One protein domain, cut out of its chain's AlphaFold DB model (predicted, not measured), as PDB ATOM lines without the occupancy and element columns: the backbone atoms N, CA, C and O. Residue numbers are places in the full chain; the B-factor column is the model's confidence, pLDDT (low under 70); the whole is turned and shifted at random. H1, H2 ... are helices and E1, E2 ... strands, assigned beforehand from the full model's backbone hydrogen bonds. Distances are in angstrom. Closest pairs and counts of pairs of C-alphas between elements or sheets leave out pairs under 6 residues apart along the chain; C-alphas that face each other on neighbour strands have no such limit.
ATOM      1  N   LEU A 332       2.160  -0.585  -0.356       72.12
ATOM      2  CA  LEU A 332       3.063   0.505  -0.021       72.12
ATOM      3  C   LEU A 332       4.316   0.415  -0.898       72.12
ATOM      4  O   LEU A 332       5.006  -0.604  -0.919       72.12
ATOM      5  N   THR A 333       4.604   1.483  -1.637       74.62
ATOM      6  CA  THR A 333       5.771   1.574  -2.526       74.62
ATOM      7  C   THR A 333       6.786   2.532  -1.914       74.62
ATOM      8  O   THR A 333       6.448   3.680  -1.646       74.62
ATOM      9  N   THR A 334       8.026   2.085  -1.702       78.12
ATOM     10  CA  THR A 334       9.127   2.932  -1.222       78.12
ATOM     11  C   THR A 334      10.192   3.107  -2.299       78.12
ATOM     12  O   THR A 334      10.558   2.152  -2.989       78.12
ATOM     13  N   LEU A 335      10.710   4.329  -2.423       75.94
ATOM     14  CA  LEU A 335      11.849   4.671  -3.276       75.94
ATOM     15  C   LEU A 335      13.040   5.059  -2.393       75.94
ATOM     16  O   LEU A 335      12.926   5.965  -1.569       75.94
ATOM     17  N   SER A 336      14.190   4.414  -2.592       77.25
ATOM     18  CA  SER A 336      15.463   4.842  -2.003       77.25
ATOM     19  C   SER A 336      16.162   5.825  -2.937       77.25
ATOM     20  O   SER A 336      16.560   5.453  -4.040       77.25
ATOM     21  N   LEU A 337      16.339   7.073  -2.495       71.19
ATOM     22  CA  LEU A 337      17.005   8.123  -3.278       71.19
ATOM     23  C   LEU A 337      18.526   7.929  -3.391       71.19
ATOM     24  O   LEU A 337      19.121   8.441  -4.331       71.19
ATOM     25  N   ALA A 338      19.143   7.173  -2.474       66.19
ATOM     26  CA  ALA A 338      20.580   6.889  -2.509       66.19
ATOM     27  C   ALA A 338      20.964   6.027  -3.722       66.19
ATOM     28  O   ALA A 338      21.939   6.314  -4.410       66.19
ATOM     29  N   ASP A 339      20.150   5.008  -4.010       73.06
ATOM     30  CA  ASP A 339      20.457   4.003  -5.033       73.06
ATOM     31  C   ASP A 339      19.441   3.973  -6.183       73.06
ATOM     32  O   ASP A 339      19.603   3.185  -7.114       73.06
ATOM     33  N   GLY A 340      18.368   4.768  -6.132       73.94
ATOM     34  CA  GLY A 340      17.268   4.731  -7.104       73.94
ATOM     35  C   GLY A 340      16.515   3.393  -7.126       73.94
ATOM     36  O   GLY A 340      15.982   2.991  -8.159       73.94
ATOM     37  N   THR A 341      16.529   2.646  -6.017       83.31
ATOM     38  CA  THR A 341      15.866   1.338  -5.923       83.31
ATOM     39  C   THR A 341      14.431   1.488  -5.435       83.31
ATOM     40  O   THR A 341      14.144   2.275  -4.534       83.31
ATOM     41  N   ILE A 342      13.527   0.704  -6.023       83.19
ATOM     42  CA  ILE A 342      12.114   0.659  -5.649       83.19
ATOM     43  C   ILE A 342      11.863  -0.649  -4.902       83.19
ATOM     44  O   ILE A 342      12.320  -1.718  -5.319       83.19
ATOM     45  N   SER A 343      11.133  -0.575  -3.793       84.88
ATOM     46  CA  SER A 343      10.640  -1.748  -3.076       84.88
ATOM     47  C   SER A 343       9.134  -1.633  -2.862       84.88
ATOM     48  O   SER A 343       8.614  -0.549  -2.614       84.88
ATOM     49  N   ILE A 344       8.423  -2.751  -3.003       84.25
ATOM     50  CA  ILE A 344       6.961  -2.795  -2.886       84.25
ATOM     51  C   ILE A 344       6.618  -3.770  -1.773       84.25
ATOM     52  O   ILE A 344       7.048  -4.929  -1.788       84.25
ATOM     53  N   MET A 345       5.840  -3.298  -0.810       77.94
ATOM     54  CA  MET A 345       5.373  -4.065   0.329       77.94
ATOM     55  C   MET A 345       3.851  -4.126   0.322       77.94
ATOM     56  O   MET A 345       3.167  -3.133   0.110       77.94
ATOM     57  N   GLU A 346       3.323  -5.315   0.553       81.06
ATOM     58  CA  GLU A 346       1.898  -5.551   0.693       81.06
ATOM     59  C   GLU A 346       1.544  -5.583   2.175       81.06
ATOM     60  O   GLU A 346       2.068  -6.404   2.938       81.06
ATOM     61  N   SER A 347       0.670  -4.664   2.576       69.88
ATOM     62  CA  SER A 347       0.165  -4.596   3.940       69.88
ATOM     63  C   SER A 347      -0.669  -5.840   4.237       69.88
ATOM     64  O   SER A 347      -1.568  -6.201   3.481       69.88
ATOM     65  N   SER A 348      -0.385  -6.516   5.351       70.88
ATOM     66  CA  SER A 348      -1.192  -7.650   5.802       70.88
ATOM     67  C   SER A 348      -2.544  -7.151   6.316       70.88
ATOM     68  O   SER A 348      -2.602  -6.509   7.365       70.88
ATOM     69  N   ILE A 349      -3.618  -7.450   5.588       74.19
ATOM     70  CA  ILE A 349      -4.994  -7.180   6.018       74.19
ATOM     71  C   ILE A 349      -5.564  -8.460   6.637       74.19
ATOM     72  O   ILE A 349      -5.623  -9.504   5.976       74.19
ATOM     73  N   ASP A 350      -6.001  -8.389   7.893       63.62
ATOM     74  CA  ASP A 350      -6.595  -9.529   8.594       63.62
ATOM     75  C   ASP A 350      -7.875 -10.002   7.887       63.62
ATOM     76  O   ASP A 350      -8.714  -9.202   7.476       63.62
ATOM     77  N   ASN A 351      -8.050 -11.320   7.771       55.56
ATOM     78  CA  ASN A 351      -9.174 -11.974   7.076       55.56
ATOM     79  C   ASN A 351      -9.235 -11.774   5.546       55.56
ATOM     80  O   ASN A 351     -10.214 -12.184   4.930       55.56
ATOM     81  N   SER A 352      -8.195 -11.217   4.913       63.97
ATOM     82  CA  SER A 352      -8.097 -11.128   3.441       63.97
ATOM     83  C   SER A 352      -7.772 -12.465   2.760       63.97
ATOM     84  O   SER A 352      -7.933 -12.607   1.551       63.97
ATOM     85  N   GLY A 353      -7.286 -13.450   3.524       64.25
ATOM     86  CA  GLY A 353      -6.807 -14.729   2.992       64.25
ATOM     87  C   GLY A 353      -5.456 -14.645   2.270       64.25
ATOM     88  O   GLY A 353      -4.956 -15.669   1.809       64.25
ATOM     89  N   ILE A 354      -4.841 -13.460   2.204       66.44
ATOM     90  CA  ILE A 354      -3.567 -13.219   1.525       66.44
ATOM     91  C   ILE A 354      -2.499 -12.932   2.578       66.44
ATOM     92  O   ILE A 354      -2.681 -12.117   3.484       66.44
ATOM     93  N   ARG A 355      -1.372 -13.645   2.495       67.88
ATOM     94  CA  ARG A 355      -0.219 -13.376   3.359       67.88
ATOM     95  C   ARG A 355       0.440 -12.085   2.880       67.88
ATOM     96  O   ARG A 355       1.082 -12.090   1.836       67.88
ATOM     97  N   GLY A 356       0.288 -11.012   3.655       71.75
ATOM     98  CA  GLY A 356       1.053  -9.780   3.448       71.75
ATOM     99  C   GLY A 356       2.561 -10.041   3.515       71.75
ATOM    100  O   GLY A 356       3.017 -11.023   4.112       71.75
ATOM    101  N   GLY A 357       3.346  -9.175   2.880       78.06
ATOM    102  CA  GLY A 357       4.782  -9.378   2.757       78.06
ATOM    103  C   GLY A 357       5.435  -8.500   1.698       78.06
ATOM    104  O   GLY A 357       4.822  -7.620   1.101       78.06
ATOM    105  N   ARG A 358       6.727  -8.725   1.468       79.25
ATOM    106  CA  ARG A 358       7.484  -7.975   0.466       79.25
ATOM    107  C   ARG A 358       7.154  -8.509  -0.929       79.25
ATOM    108  O   ARG A 358       7.579  -9.607  -1.270       79.25
ATOM    109  N   PHE A 359       6.426  -7.720  -1.716       82.50
ATOM    110  CA  PHE A 359       6.099  -8.040  -3.107       82.50
ATOM    111  C   PHE A 359       7.326  -7.894  -4.014       82.50
ATOM    112  O   PHE A 359       7.593  -8.748  -4.855       82.50
ATOM    113  N   LEU A 360       8.109  -6.831  -3.810       82.25
ATOM    114  CA  LEU A 360       9.333  -6.563  -4.554       82.25
ATOM    115  C   LEU A 360      10.467  -6.205  -3.589       82.25
ATOM    116  O   LEU A 360      10.366  -5.239  -2.830       82.25
ATOM    117  N   SER A 361      11.558  -6.972  -3.632       83.88
ATOM    118  CA  SER A 361      12.820  -6.619  -2.973       83.88
ATOM    119  C   SER A 361      13.451  -5.382  -3.618       83.88
ATOM    120  O   SER A 361      13.365  -5.285  -4.841       83.88
ATOM    121  N   PRO A 362      14.132  -4.501  -2.855       85.56
ATOM    122  CA  PRO A 362      14.757  -3.288  -3.385       85.56
ATOM    123  C   PRO A 362      15.546  -3.559  -4.667       85.56
ATOM    124  O   PRO A 362      16.534  -4.296  -4.656       85.56
ATOM    125  N   ARG A 363      15.072  -3.019  -5.790       82.94
ATOM    126  CA  ARG A 363      15.681  -3.235  -7.106       82.94
ATOM    127  C   ARG A 363      15.404  -2.045  -8.017       82.94
ATOM    128  O   ARG A 363      14.370  -1.394  -7.894       82.94
ATOM    129  N   LYS A 364      16.327  -1.759  -8.936       85.00
ATOM    130  CA  LYS A 364      16.098  -0.793 -10.017       85.00
ATOM    131  C   LYS A 364      15.144  -1.402 -11.043       85.00
ATOM    132  O   LYS A 364      15.364  -2.533 -11.483       85.00
ATOM    133  N   ILE A 365      14.091  -0.672 -11.391       84.38
ATOM    134  CA  ILE A 365      13.047  -1.117 -12.318       84.38
ATOM    135  C   ILE A 365      13.160  -0.276 -13.582       84.38
ATOM    136  O   ILE A 365      13.170   0.951 -13.488       84.38
ATOM    137  N   TRP A 366      13.271  -0.924 -14.738       83.75
ATOM    138  CA  TRP A 366      13.324  -0.222 -16.016       83.75
ATOM    139  C   TRP A 366      11.938   0.264 -16.458       83.75
ATOM    140  O   TRP A 366      10.916  -0.328 -16.099       83.75
ATOM    141  N   LEU A 367      11.906   1.325 -17.257       83.94
ATOM    142  CA  LEU A 367      10.697   1.839 -17.887       83.94
ATOM    143  C   LEU A 367      10.139   0.837 -18.919       83.94
ATOM    144  O   LEU A 367      10.890   0.094 -19.561       83.94
ATOM    145  N   PRO A 368       8.806   0.776 -19.088       81.00
ATOM    146  CA  PRO A 368       8.176  -0.125 -20.040       81.00
ATOM    147  C   PRO A 368       8.475   0.329 -21.472       81.00
ATOM    148  O   PRO A 368       8.135   1.442 -21.857       81.00
ATOM    149  N   GLY A 369       9.069  -0.560 -22.272       75.25
ATOM    150  CA  GLY A 369       9.367  -0.301 -23.685       75.25
ATOM    151  C   GLY A 369      10.749   0.291 -23.965       75.25
ATOM    152  O   GLY A 369      10.976   0.742 -25.081       75.25
ATOM    153  N   CYS A 370      11.654   0.286 -22.983       78.50
ATOM    154  CA  CYS A 370      13.033   0.732 -23.163       78.50
ATOM    155  C   CYS A 370      13.908  -0.328 -23.866       78.50
ATOM    156  O   CYS A 370      13.605  -1.527 -23.814       78.50
ATOM    157  N   ASP A 371      14.990   0.109 -24.518       78.31
ATOM    158  CA  ASP A 371      15.884  -0.768 -25.271       78.31
ATOM    159  C   ASP A 371      16.658  -1.713 -24.329       78.31
ATOM    160  O   ASP A 371      17.294  -1.259 -23.376       78.31
ATOM    161  N   PRO A 372      16.687  -3.040 -24.579       75.19
ATOM    162  CA  PRO A 372      17.355  -3.996 -23.685       75.19
ATOM    163  C   PRO A 372      18.865  -3.775 -23.498       75.19
ATOM    164  O   PRO A 372      19.448  -4.313 -22.558       75.19
ATOM    165  N   ASN A 373      19.496  -3.018 -24.400       77.56
ATOM    166  CA  ASN A 373      20.926  -2.718 -24.368       77.56
ATOM    167  C   ASN A 373      21.253  -1.427 -23.595       77.56
ATOM    168  O   ASN A 373      22.400  -1.256 -23.191       77.56
ATOM    169  N   GLU A 374      20.266  -0.556 -23.361       81.94
ATOM    170  CA  GLU A 374      20.408   0.698 -22.613       81.94
ATOM    171  C   GLU A 374      19.121   0.952 -21.801       81.94
ATOM    172  O   GLU A 374      18.224   1.658 -22.251       81.94
ATOM    173  N   PRO A 375      18.969   0.301 -20.632       79.81
ATOM    174  CA  PRO A 375      17.731   0.376 -19.867       79.81
ATOM    175  C   PRO A 375      17.611   1.698 -19.095       79.81
ATOM    176  O   PRO A 375      18.371   1.947 -18.157       79.81
ATOM    177  N   ASP A 376      16.581   2.482 -19.407       84.81
ATOM    178  CA  ASP A 376      16.146   3.620 -18.593       84.81
ATOM    179  C   ASP A 376      15.387   3.134 -17.359       84.81
ATOM    180  O   ASP A 376      14.537   2.244 -17.447       84.81
ATOM    181  N   TYR A 377      15.648   3.741 -16.201       86.50
ATOM    182  CA  TYR A 377      15.050   3.350 -14.922       86.50
ATOM    183  C   TYR A 377      14.028   4.363 -14.415       86.50
ATOM    184  O   TYR A 377      14.202   5.572 -14.562       86.50
ATOM    185  N   TYR A 378      13.001   3.856 -13.730       85.31
ATOM    186  CA  TYR A 378      12.059   4.690 -12.992       85.31
ATOM    187  C   TYR A 378      12.792   5.552 -11.963       85.31
ATOM    188  O   TYR A 378      13.537   5.047 -11.120       85.31
ATOM    189  N   THR A 379      12.537   6.855 -12.020       83.06
ATOM    190  CA  THR A 379      13.133   7.854 -11.130       83.06
ATOM    191  C   THR A 379      12.039   8.525 -10.293       83.06
ATOM    192  O   THR A 379      10.849   8.368 -10.559       83.06
ATOM    193  N   ALA A 380      12.411   9.313  -9.279       83.19
ATOM    194  CA  ALA A 380      11.463  10.079  -8.463       83.19
ATOM    195  C   ALA A 380      10.488  10.937  -9.299       83.19
ATOM    196  O   ALA A 380       9.345  11.130  -8.898       83.19
ATOM    197  N   LYS A 381      10.914  11.403 -10.482       83.12
ATOM    198  CA  LYS A 381      10.098  12.206 -11.407       83.12
ATOM    199  C   LYS A 381       8.867  11.466 -11.939       83.12
ATOM    200  O   LYS A 381       7.845  12.094 -12.194       83.12
ATOM    201  N   ASP A 382       8.958  10.145 -12.065       83.69
ATOM    202  CA  ASP A 382       7.900   9.300 -12.628       83.69
ATOM    203  C   ASP A 382       6.859   8.882 -11.573       83.69
ATOM    204  O   ASP A 382       5.853   8.247 -11.896       83.69
ATOM    205  N   LEU A 383       7.096   9.225 -10.299       83.25
ATOM    206  CA  LEU A 383       6.272   8.837  -9.158       83.25
ATOM    207  C   LEU A 383       5.457  10.034  -8.657       83.25
ATOM    208  O   LEU A 383       5.923  10.848  -7.863       83.25
ATOM    209  N   TYR A 384       4.209  10.123  -9.109       83.25
ATOM    210  CA  TYR A 384       3.242  11.128  -8.664       83.25
ATOM    211  C   TYR A 384       1.854  10.516  -8.461       83.25
ATOM    212  O   TYR A 384       1.566   9.425  -8.953       83.25
ATOM    213  N   ILE A 385       0.974  11.208  -7.733       83.88
ATOM    214  CA  ILE A 385      -0.385  10.717  -7.470       83.88
ATOM    215  C   ILE A 385      -1.142  10.548  -8.792       83.88
ATOM    216  O   ILE A 385      -1.233  11.461  -9.608       83.88
ATOM    217  N   GLY A 386      -1.672   9.348  -9.012       79.88
ATOM    218  CA  GLY A 386      -2.322   8.930 -10.249       79.88
ATOM    219  C   GLY A 386      -1.395   8.268 -11.273       79.88
ATOM    220  O   GLY A 386      -1.910   7.638 -12.201       79.88
ATOM    221  N   ALA A 387      -0.067   8.341 -11.107       82.62
ATOM    222  CA  ALA A 387       0.889   7.669 -11.984       82.62
ATOM    223  C   ALA A 387       0.752   6.144 -11.888       82.62
ATOM    224  O   ALA A 387       0.432   5.591 -10.833       82.62
ATOM    225  N   THR A 388       0.987   5.455 -13.007       85.62
ATOM    226  CA  THR A 388       0.957   3.990 -13.071       85.62
ATOM    227  C   THR A 388       2.347   3.461 -13.389       85.62
ATOM    228  O   THR A 388       2.857   3.688 -14.484       85.62
ATOM    229  N   ILE A 389       2.942   2.727 -12.451       83.88
ATOM    230  CA  ILE A 389       4.233   2.061 -12.638       83.88
ATOM    231  C   ILE A 389       4.025   0.606 -13.045       83.88
ATOM    232  O   ILE A 389       3.138  -0.079 -12.531       83.88
ATOM    233  N   VAL A 390       4.841   0.123 -13.980       83.50
ATOM    234  CA  VAL A 390       4.781  -1.257 -14.465       83.50
ATOM    235  C   VAL A 390       5.969  -2.027 -13.911       83.50
ATOM    236  O   VAL A 390       7.115  -1.722 -14.219       83.50
ATOM    237  N   VAL A 391       5.698  -3.051 -13.108       82.69
ATOM    238  CA  VAL A 391       6.722  -3.889 -12.479       82.69
ATOM    239  C   VAL A 391       6.406  -5.348 -12.769       82.69
ATOM    240  O   VAL A 391       5.369  -5.846 -12.340       82.69
ATOM    241  N   PHE A 392       7.283  -6.042 -13.500       77.31
ATOM    242  CA  PHE A 392       7.118  -7.460 -13.863       77.31
ATOM    243  C   PHE A 392       5.712  -7.804 -14.395       77.31
ATOM    244  O   PHE A 392       5.082  -8.756 -13.946       77.31
ATOM    245  N   SER A 393       5.212  -6.999 -15.339       77.38
ATOM    246  CA  SER A 393       3.873  -7.132 -15.948       77.38
ATOM    247  C   SER A 393       2.682  -6.830 -15.025       77.38
ATOM    248  O   SER A 393       1.536  -6.927 -15.461       77.38
ATOM    249  N   HIS A 394       2.925  -6.383 -13.791       77.06
ATOM    250  CA  HIS A 394       1.903  -5.835 -12.901       77.06
ATOM    251  C   HIS A 394       1.887  -4.306 -12.974       77.06
ATOM    252  O   HIS A 394       2.937  -3.666 -13.008       77.06
ATOM    253  N   ARG A 395       0.690  -3.712 -12.994       82.38
ATOM    254  CA  ARG A 395       0.496  -2.256 -13.028       82.38
ATOM    255  C   ARG A 395       0.084  -1.768 -11.645       82.38
ATOM    256  O   ARG A 395      -0.974  -2.162 -11.163       82.38
ATOM    257  N   PHE A 396       0.887  -0.908 -11.034       80.25
ATOM    258  CA  PHE A 396       0.584  -0.286  -9.747       80.25
ATOM    259  C   PHE A 396       0.228   1.171  -9.973       80.25
ATOM    260  O   PHE A 396       1.018   1.914 -10.550       80.25
ATOM    261  N   LYS A 397      -0.956   1.579  -9.521       83.88
ATOM    262  CA  LYS A 397      -1.367   2.979  -9.535       83.88
ATOM    263  C   LYS A 397      -1.038   3.607  -8.188       83.88
ATOM    264  O   LYS A 397      -1.433   3.073  -7.155       83.88
ATOM    265  N   ILE A 398      -0.349   4.739  -8.202       83.38
ATOM    266  CA  ILE A 398      -0.080   5.522  -6.996       83.38
ATOM    267  C   ILE A 398      -1.368   6.260  -6.635       83.38
ATOM    268  O   ILE A 398      -1.833   7.107  -7.394       83.38
ATOM    269  N   VAL A 399      -1.987   5.892  -5.515       83.69
ATOM    270  CA  VAL A 399      -3.268   6.471  -5.068       83.69
ATOM    271  C   VAL A 399      -3.045   7.590  -4.054       83.69
ATOM    272  O   VAL A 399      -3.756   8.588  -4.084       83.69
ATOM    273  N   SER A 400      -2.028   7.444  -3.210       81.94
ATOM    274  CA  SER A 400      -1.688   8.360  -2.126       81.94
ATOM    275  C   SER A 400      -0.172   8.546  -2.032       81.94
ATOM    276  O   SER A 400       0.600   7.833  -2.680       81.94
ATOM    277  N   ALA A 401       0.256   9.529  -1.245       81.81
ATOM    278  CA  ALA A 401       1.657   9.789  -0.927       81.81
ATOM    279  C   ALA A 401       1.796  10.080   0.575       81.81
ATOM    280  O   ALA A 401       0.808  10.425   1.217       81.81
ATOM    281  N   ASP A 402       3.013   9.975   1.114       84.12
ATOM    282  CA  ASP A 402       3.320  10.338   2.504       84.12
ATOM    283  C   ASP A 402       3.634  11.833   2.648       84.12
ATOM    284  O   ASP A 402       4.125  12.483   1.720       84.12
ATOM    285  N   LEU A 403       3.440  12.377   3.855       84.50
ATOM    286  CA  LEU A 403       3.757  13.777   4.166       84.50
ATOM    287  C   LEU A 403       5.236  14.112   3.903       84.50
ATOM    288  O   LEU A 403       5.566  15.207   3.448       84.50
ATOM    289  N   TYR A 404       6.134  13.152   4.138       82.06
ATOM    290  CA  TYR A 404       7.557  13.308   3.842       82.06
ATOM    291  C   TYR A 404       7.821  13.502   2.342       82.06
ATOM    292  O   TYR A 404       8.625  14.357   1.973       82.06
ATOM    293  N   VAL A 405       7.113  12.768   1.476       84.50
ATOM    294  CA  VAL A 405       7.238  12.896   0.013       84.50
ATOM    295  C   VAL A 405       6.842  14.302  -0.425       84.50
ATOM    296  O   VAL A 405       7.549  14.921  -1.215       84.50
ATOM    297  N   TYR A 406       5.764  14.842   0.147       87.69
ATOM    298  CA  TYR A 406       5.339  16.212  -0.125       87.69
ATOM    299  C   TYR A 406       6.388  17.251   0.304       87.69
ATOM    300  O   TYR A 406       6.756  18.114  -0.491       87.69
ATOM    301  N   ARG A 407       6.937  17.137   1.521       88.19
ATOM    302  CA  ARG A 407       7.994  18.043   2.015       88.19
ATOM    303  C   ARG A 407       9.267  17.963   1.171       88.19
ATOM    304  O   ARG A 407       9.873  18.985   0.867       88.19
ATOM    305  N   TYR A 408       9.643  16.759   0.741       85.75
ATOM    306  CA  TYR A 408      10.775  16.553  -0.161       85.75
ATOM    307  C   TYR A 408      10.545  17.209  -1.530       85.75
ATOM    308  O   TYR A 408      11.423  17.890  -2.056       85.75
ATOM    309  N   MET A 409       9.341  17.062  -2.088       88.19
ATOM    310  CA  MET A 409       8.948  17.719  -3.335       88.19
ATOM    311  C   MET A 409       8.978  19.251  -3.231       88.19
ATOM    312  O   MET A 409       9.396  19.912  -4.178       88.19
ATOM    313  N   GLN A 410       8.581  19.816  -2.086       88.38
ATOM    314  CA  GLN A 410       8.666  21.258  -1.832       88.38
ATOM    315  C   GLN A 410      10.108  21.765  -1.716       88.38
ATOM    316  O   GLN A 410      10.392  22.865  -2.179       88.38
ATOM    317  N   ALA A 411      11.007  20.983  -1.112       88.31
ATOM    318  CA  ALA A 411      12.417  21.347  -0.961       88.31
ATOM    319  C   ALA A 411      13.192  21.296  -2.291       88.31
ATOM    320  O   ALA A 411      14.172  22.018  -2.460       88.31
ATOM    321  N   HIS A 412      12.737  20.478  -3.246       86.62
ATOM    322  CA  HIS A 412      13.382  20.289  -4.546       86.62
ATOM    323  C   HIS A 412      12.431  20.558  -5.728       86.62
ATOM    324  O   HIS A 412      12.179  19.658  -6.538       86.62
ATOM    325  N   PRO A 413      11.920  21.794  -5.887       88.19
ATOM    326  CA  PRO A 413      10.939  22.120  -6.923       88.19
ATOM    327  C   PRO A 413      11.510  22.030  -8.346       88.19
ATOM    328  O   PRO A 413      10.762  21.908  -9.304       88.19
ATOM    329  N   GLU A 414      12.834  22.052  -8.500       87.38
ATOM    330  CA  GLU A 414      13.528  21.866  -9.781       87.38
ATOM    331  C   GLU A 414      13.457  20.424 -10.318       87.38
ATOM    332  O   GLU A 414      13.596  20.194 -11.521       87.38
ATOM    333  N   MET A 415      13.228  19.435  -9.443       83.25
ATOM    334  CA  MET A 415      13.143  18.024  -9.831       83.25
ATOM    335  C   MET A 415      11.739  17.608 -10.278       83.25
ATOM    336  O   MET A 415      11.622  16.665 -11.061       83.25
ATOM    337  N   PHE A 416      10.693  18.287  -9.806       87.75
ATOM    338  CA  PHE A 416       9.296  17.896 -10.000       87.75
ATOM    339  C   PHE A 416       8.517  18.973 -10.755       87.75
ATOM    340  O   PHE A 416       8.809  20.159 -10.654       87.75
ATOM    341  N   SER A 417       7.484  18.579 -11.503       88.81
ATOM    342  CA  SER A 417       6.608  19.571 -12.132       88.81
ATOM    343  C   SER A 417       5.761  20.288 -11.073       88.81
ATOM    344  O   SER A 417       5.320  19.669 -10.103       88.81
ATOM    345  N   SER A 418       5.470  21.576 -11.269       85.75
ATOM    346  CA  SER A 418       4.605  22.341 -10.356       85.75
ATOM    347  C   SER A 418       3.224  21.695 -10.181       85.75
ATOM    348  O   SER A 418       2.710  21.627  -9.066       85.75
ATOM    349  N   GLN A 419       2.677  21.122 -11.259       86.81
ATOM    350  CA  GLN A 419       1.404  20.392 -11.259       86.81
ATOM    351  C   GLN A 419       1.448  19.140 -10.373       86.81
ATOM    352  O   GLN A 419       0.483  18.829  -9.677       86.81
ATOM    353  N   THR A 420       2.578  18.428 -10.363       86.69
ATOM    354  CA  THR A 420       2.788  17.256  -9.507       86.69
ATOM    355  C   THR A 420       2.763  17.641  -8.029       86.69
ATOM    356  O   THR A 420       2.073  16.997  -7.240       86.69
ATOM    357  N   ILE A 421       3.476  18.709  -7.659       88.38
ATOM    358  CA  ILE A 421       3.548  19.196  -6.273       88.38
ATOM    359  C   ILE A 421       2.159  19.643  -5.795       88.38
ATOM    360  O   ILE A 421       1.740  19.318  -4.685       88.38
ATOM    361  N   GLU A 422       1.417  20.345  -6.653       88.31
ATOM    362  CA  GLU A 422       0.070  20.829  -6.351       88.31
ATOM    363  C   GLU A 422      -0.956  19.689  -6.245       88.31
ATOM    364  O   GLU A 422      -1.811  19.703  -5.360       88.31
ATOM    365  N   SER A 423      -0.830  18.645  -7.069       86.56
ATOM    366  CA  SER A 423      -1.658  17.438  -6.959       86.56
ATOM    367  C   SER A 423      -1.477  16.740  -5.606       86.56
ATOM    368  O   SER A 423      -2.469  16.398  -4.957       86.56
ATOM    369  N   VAL A 424      -0.231  16.596  -5.141       86.31
ATOM    370  CA  VAL A 424       0.071  16.025  -3.819       86.31
ATOM    371  C   VAL A 424      -0.427  16.937  -2.698       86.31
ATOM    372  O   VAL A 424      -1.032  16.451  -1.744       86.31
ATOM    373  N   ARG A 425      -0.265  18.259  -2.832       87.88
ATOM    374  CA  ARG A 425      -0.794  19.242  -1.875       87.88
ATOM    375  C   ARG A 425      -2.303  19.115  -1.694       87.88
ATOM    376  O   ARG A 425      -2.780  19.075  -0.564       87.88
ATOM    377  N   ASN A 426      -3.049  19.044  -2.794       87.69
ATOM    378  CA  ASN A 426      -4.507  18.952  -2.766       87.69
ATOM    379  C   ASN A 426      -4.977  17.649  -2.112       87.69
ATOM    380  O   ASN A 426      -5.922  17.671  -1.326       87.69
ATOM    381  N   TYR A 427      -4.281  16.538  -2.374       86.31
ATOM    382  CA  TYR A 427      -4.528  15.269  -1.691       86.31
ATOM    383  C   TYR A 427      -4.299  15.384  -0.171       86.31
ATOM    384  O   TYR A 427      -5.178  15.035   0.614       86.31
ATOM    385  N   MET A 428      -3.177  15.970   0.257       85.12
ATOM    386  CA  MET A 428      -2.848  16.159   1.680       85.12
ATOM    387  C   MET A 428      -3.808  17.104   2.414       85.12
ATOM    388  O   MET A 428      -4.093  16.912   3.599       85.12
ATOM    389  N   LEU A 429      -4.310  18.131   1.720       84.12
ATOM    390  CA  LEU A 429      -5.340  19.033   2.239       84.12
ATOM    391  C   LEU A 429      -6.672  18.301   2.443       84.12
ATOM    392  O   LEU A 429      -7.315  18.511   3.471       84.12
ATOM    393  N   ALA A 430      -7.063  17.432   1.506       82.06
ATOM    394  CA  ALA A 430      -8.296  16.649   1.595       82.06
ATOM    395  C   ALA A 430      -8.264  15.621   2.743       82.06
ATOM    396  O   ALA A 430      -9.250  15.490   3.462       82.06
ATOM    397  N   GLU A 431      -7.123  14.959   2.965       81.00
ATOM    398  CA  GLU A 431      -6.903  14.049   4.106       81.00
ATOM    399  C   GLU A 431      -6.752  14.799   5.451       81.00
ATOM    400  O   GLU A 431      -6.849  14.219   6.532       81.00
ATOM    401  N   GLY A 432      -6.538  16.120   5.413       81.81
ATOM    402  CA  GLY A 432      -6.419  16.962   6.605       81.81
ATOM    403  C   GLY A 432      -5.057  16.896   7.303       81.81
ATOM    404  O   GLY A 432      -4.950  17.334   8.449       81.81
ATOM    405  N   HIS A 433      -4.017  16.399   6.629       78.81
ATOM    406  CA  HIS A 433      -2.659  16.284   7.175       78.81
ATOM    407  C   HIS A 433      -1.881  17.611   7.221       78.81
ATOM    408  O   HIS A 433      -0.844  17.682   7.871       78.81
ATOM    409  N   LEU A 434      -2.380  18.671   6.574       81.12
ATOM    410  CA  LEU A 434      -1.753  20.006   6.528       81.12
ATOM    411  C   LEU A 434      -2.402  21.033   7.479       81.12
ATOM    412  O   LEU A 434      -2.179  22.232   7.338       81.12
ATOM    413  N   LYS A 435      -3.239  20.599   8.433       78.94
ATOM    414  CA  LYS A 435      -3.963  21.509   9.346       78.94
ATOM    415  C   LYS A 435      -3.033  22.359  10.216       78.94
ATOM    416  O   LYS A 435      -3.305  23.540  10.391       78.94
ATOM    417  N   GLU A 436      -1.952  21.773  10.727       77.62
ATOM    418  CA  GLU A 436      -0.964  22.468  11.566       77.62
ATOM    419  C   GLU A 436      -0.186  23.514  10.760       77.62
ATOM    420  O   GLU A 436      -0.086  24.664  11.179       77.62
ATOM    421  N   ASP A 437       0.272  23.154   9.558       77.25
ATOM    422  CA  ASP A 437       0.964  24.075   8.647       77.25
ATOM    423  C   ASP A 437       0.048  25.247   8.232       77.25
ATOM    424  O   ASP A 437       0.493  26.388   8.110       77.25
ATOM    425  N   LEU A 438      -1.256  24.991   8.049       78.12
ATOM    426  CA  LEU A 438      -2.251  26.037   7.791       78.12
ATOM    427  C   LEU A 438      -2.447  26.961   8.997       78.12
ATOM    428  O   LEU A 438      -2.534  28.170   8.801       78.12
ATOM    429  N   GLN A 439      -2.501  26.418  10.216       80.94
ATOM    430  CA  GLN A 439      -2.616  27.206  11.449       80.94
ATOM    431  C   GLN A 439      -1.391  28.099  11.659       80.94
ATOM    432  O   GLN A 439      -1.533  29.294  11.903       80.94
ATOM    433  N   GLN A 440      -0.191  27.554  11.461       83.56
ATOM    434  CA  GLN A 440       1.050  28.325  11.537       83.56
ATOM    435  C   GLN A 440       1.075  29.447  10.496       83.56
ATOM    436  O   GLN A 440       1.373  30.592  10.832       83.56
ATOM    437  N   ALA A 441       0.682  29.162   9.251       81.38
ATOM    438  CA  ALA A 441       0.601  30.180   8.208       81.38
ATOM    439  C   ALA A 441      -0.436  31.273   8.528       81.38
ATOM    440  O   ALA A 441      -0.189  32.449   8.248       81.38
TER     441      ALA A 441
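This is residues 332 to 441 of the 568 residues of an uncharacterized protein of Anopheles sinensis (UniProt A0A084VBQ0). The model has two lobes: a strand lobe, in which the three-stranded sheet E1, E2, E3 has the small hairpin E4 and E5 set crosswise over one of its faces without close contact, and a helical lobe beyond the E1 edge, in which H1 and H2 fold back on each other. H3 follows at the far end of the helical lobe, and the loop between E2 and E3 reaches well past the strands around residue 351. The printed part has 110 residues with five named strands followed by three named helices, E1 E2 E3 E4 E5 H1 H2 H3, and is of the mixed class; both sheets are antiparallel, in the orders E1 - E2 - E3 and E4 - E5. It is only just loose, close to compact, with a radius of gyration of the C-alphas of 15.9 A, and its outline is flat, 49 by 42 by 23 A.

E1, residues 332 to 336, E2, residues 341 to 346, and E3, residues 357 to 363, form a meander, each strand the antiparallel neighbour of the one before. E1 and E2 are a hairpin, with N 334 and O 343 within hydrogen-bond range at 2.8 A. E2 and E3 are a hairpin too, with N 346 and O 357 at 2.8 A. E4, residues 388 to 391, and E5, residues 394 to 397, are an antiparallel hairpin at 152 degrees, with N 389 and O 396 at 2.8 A. E4 is apart from E1, E2 and E3. H1, residues 403 to 411, is not on the sheet of E1, E2 and E3. H1 and H2, residues 418 to 431, touch as a helical hairpin, opposite ways at a shallow tilt of 31 degrees; their closest C-alphas, those of Met 409 and Ile 421, are 6.3 A apart. H3, residues 435 to 441, is close to H2 but not clearly touching: the closest C-alphas, those of Leu 429 and Lys 435, are 7.7 A apart. H1 and H3 are apart. In H1, H2 and H3 every O i to N i+4 pair is within hydrogen-bond range.

E1 begins at C-alpha 332, (3.063, 0.505, -0.021), and is 13.3 A long; E2 measures 16.9 A and E3 15.9 A. E4 begins at C-alpha 388, (0.957, 3.990, -13.071). H1 is 12.6 A long and H2 20.3 A. H3 ends at C-alpha 441, (0.601, 30.180, 8.208).

The two C-alphas farthest apart, those of Asn 373 and Gln 439, are 52.3 A apart. The printed part has no cut. The link from E3 to E4, residues 364 to 387, is long. The mean pLDDT of the printed part is 80.9; residues 338, 347 and 350 to 355 are under 70.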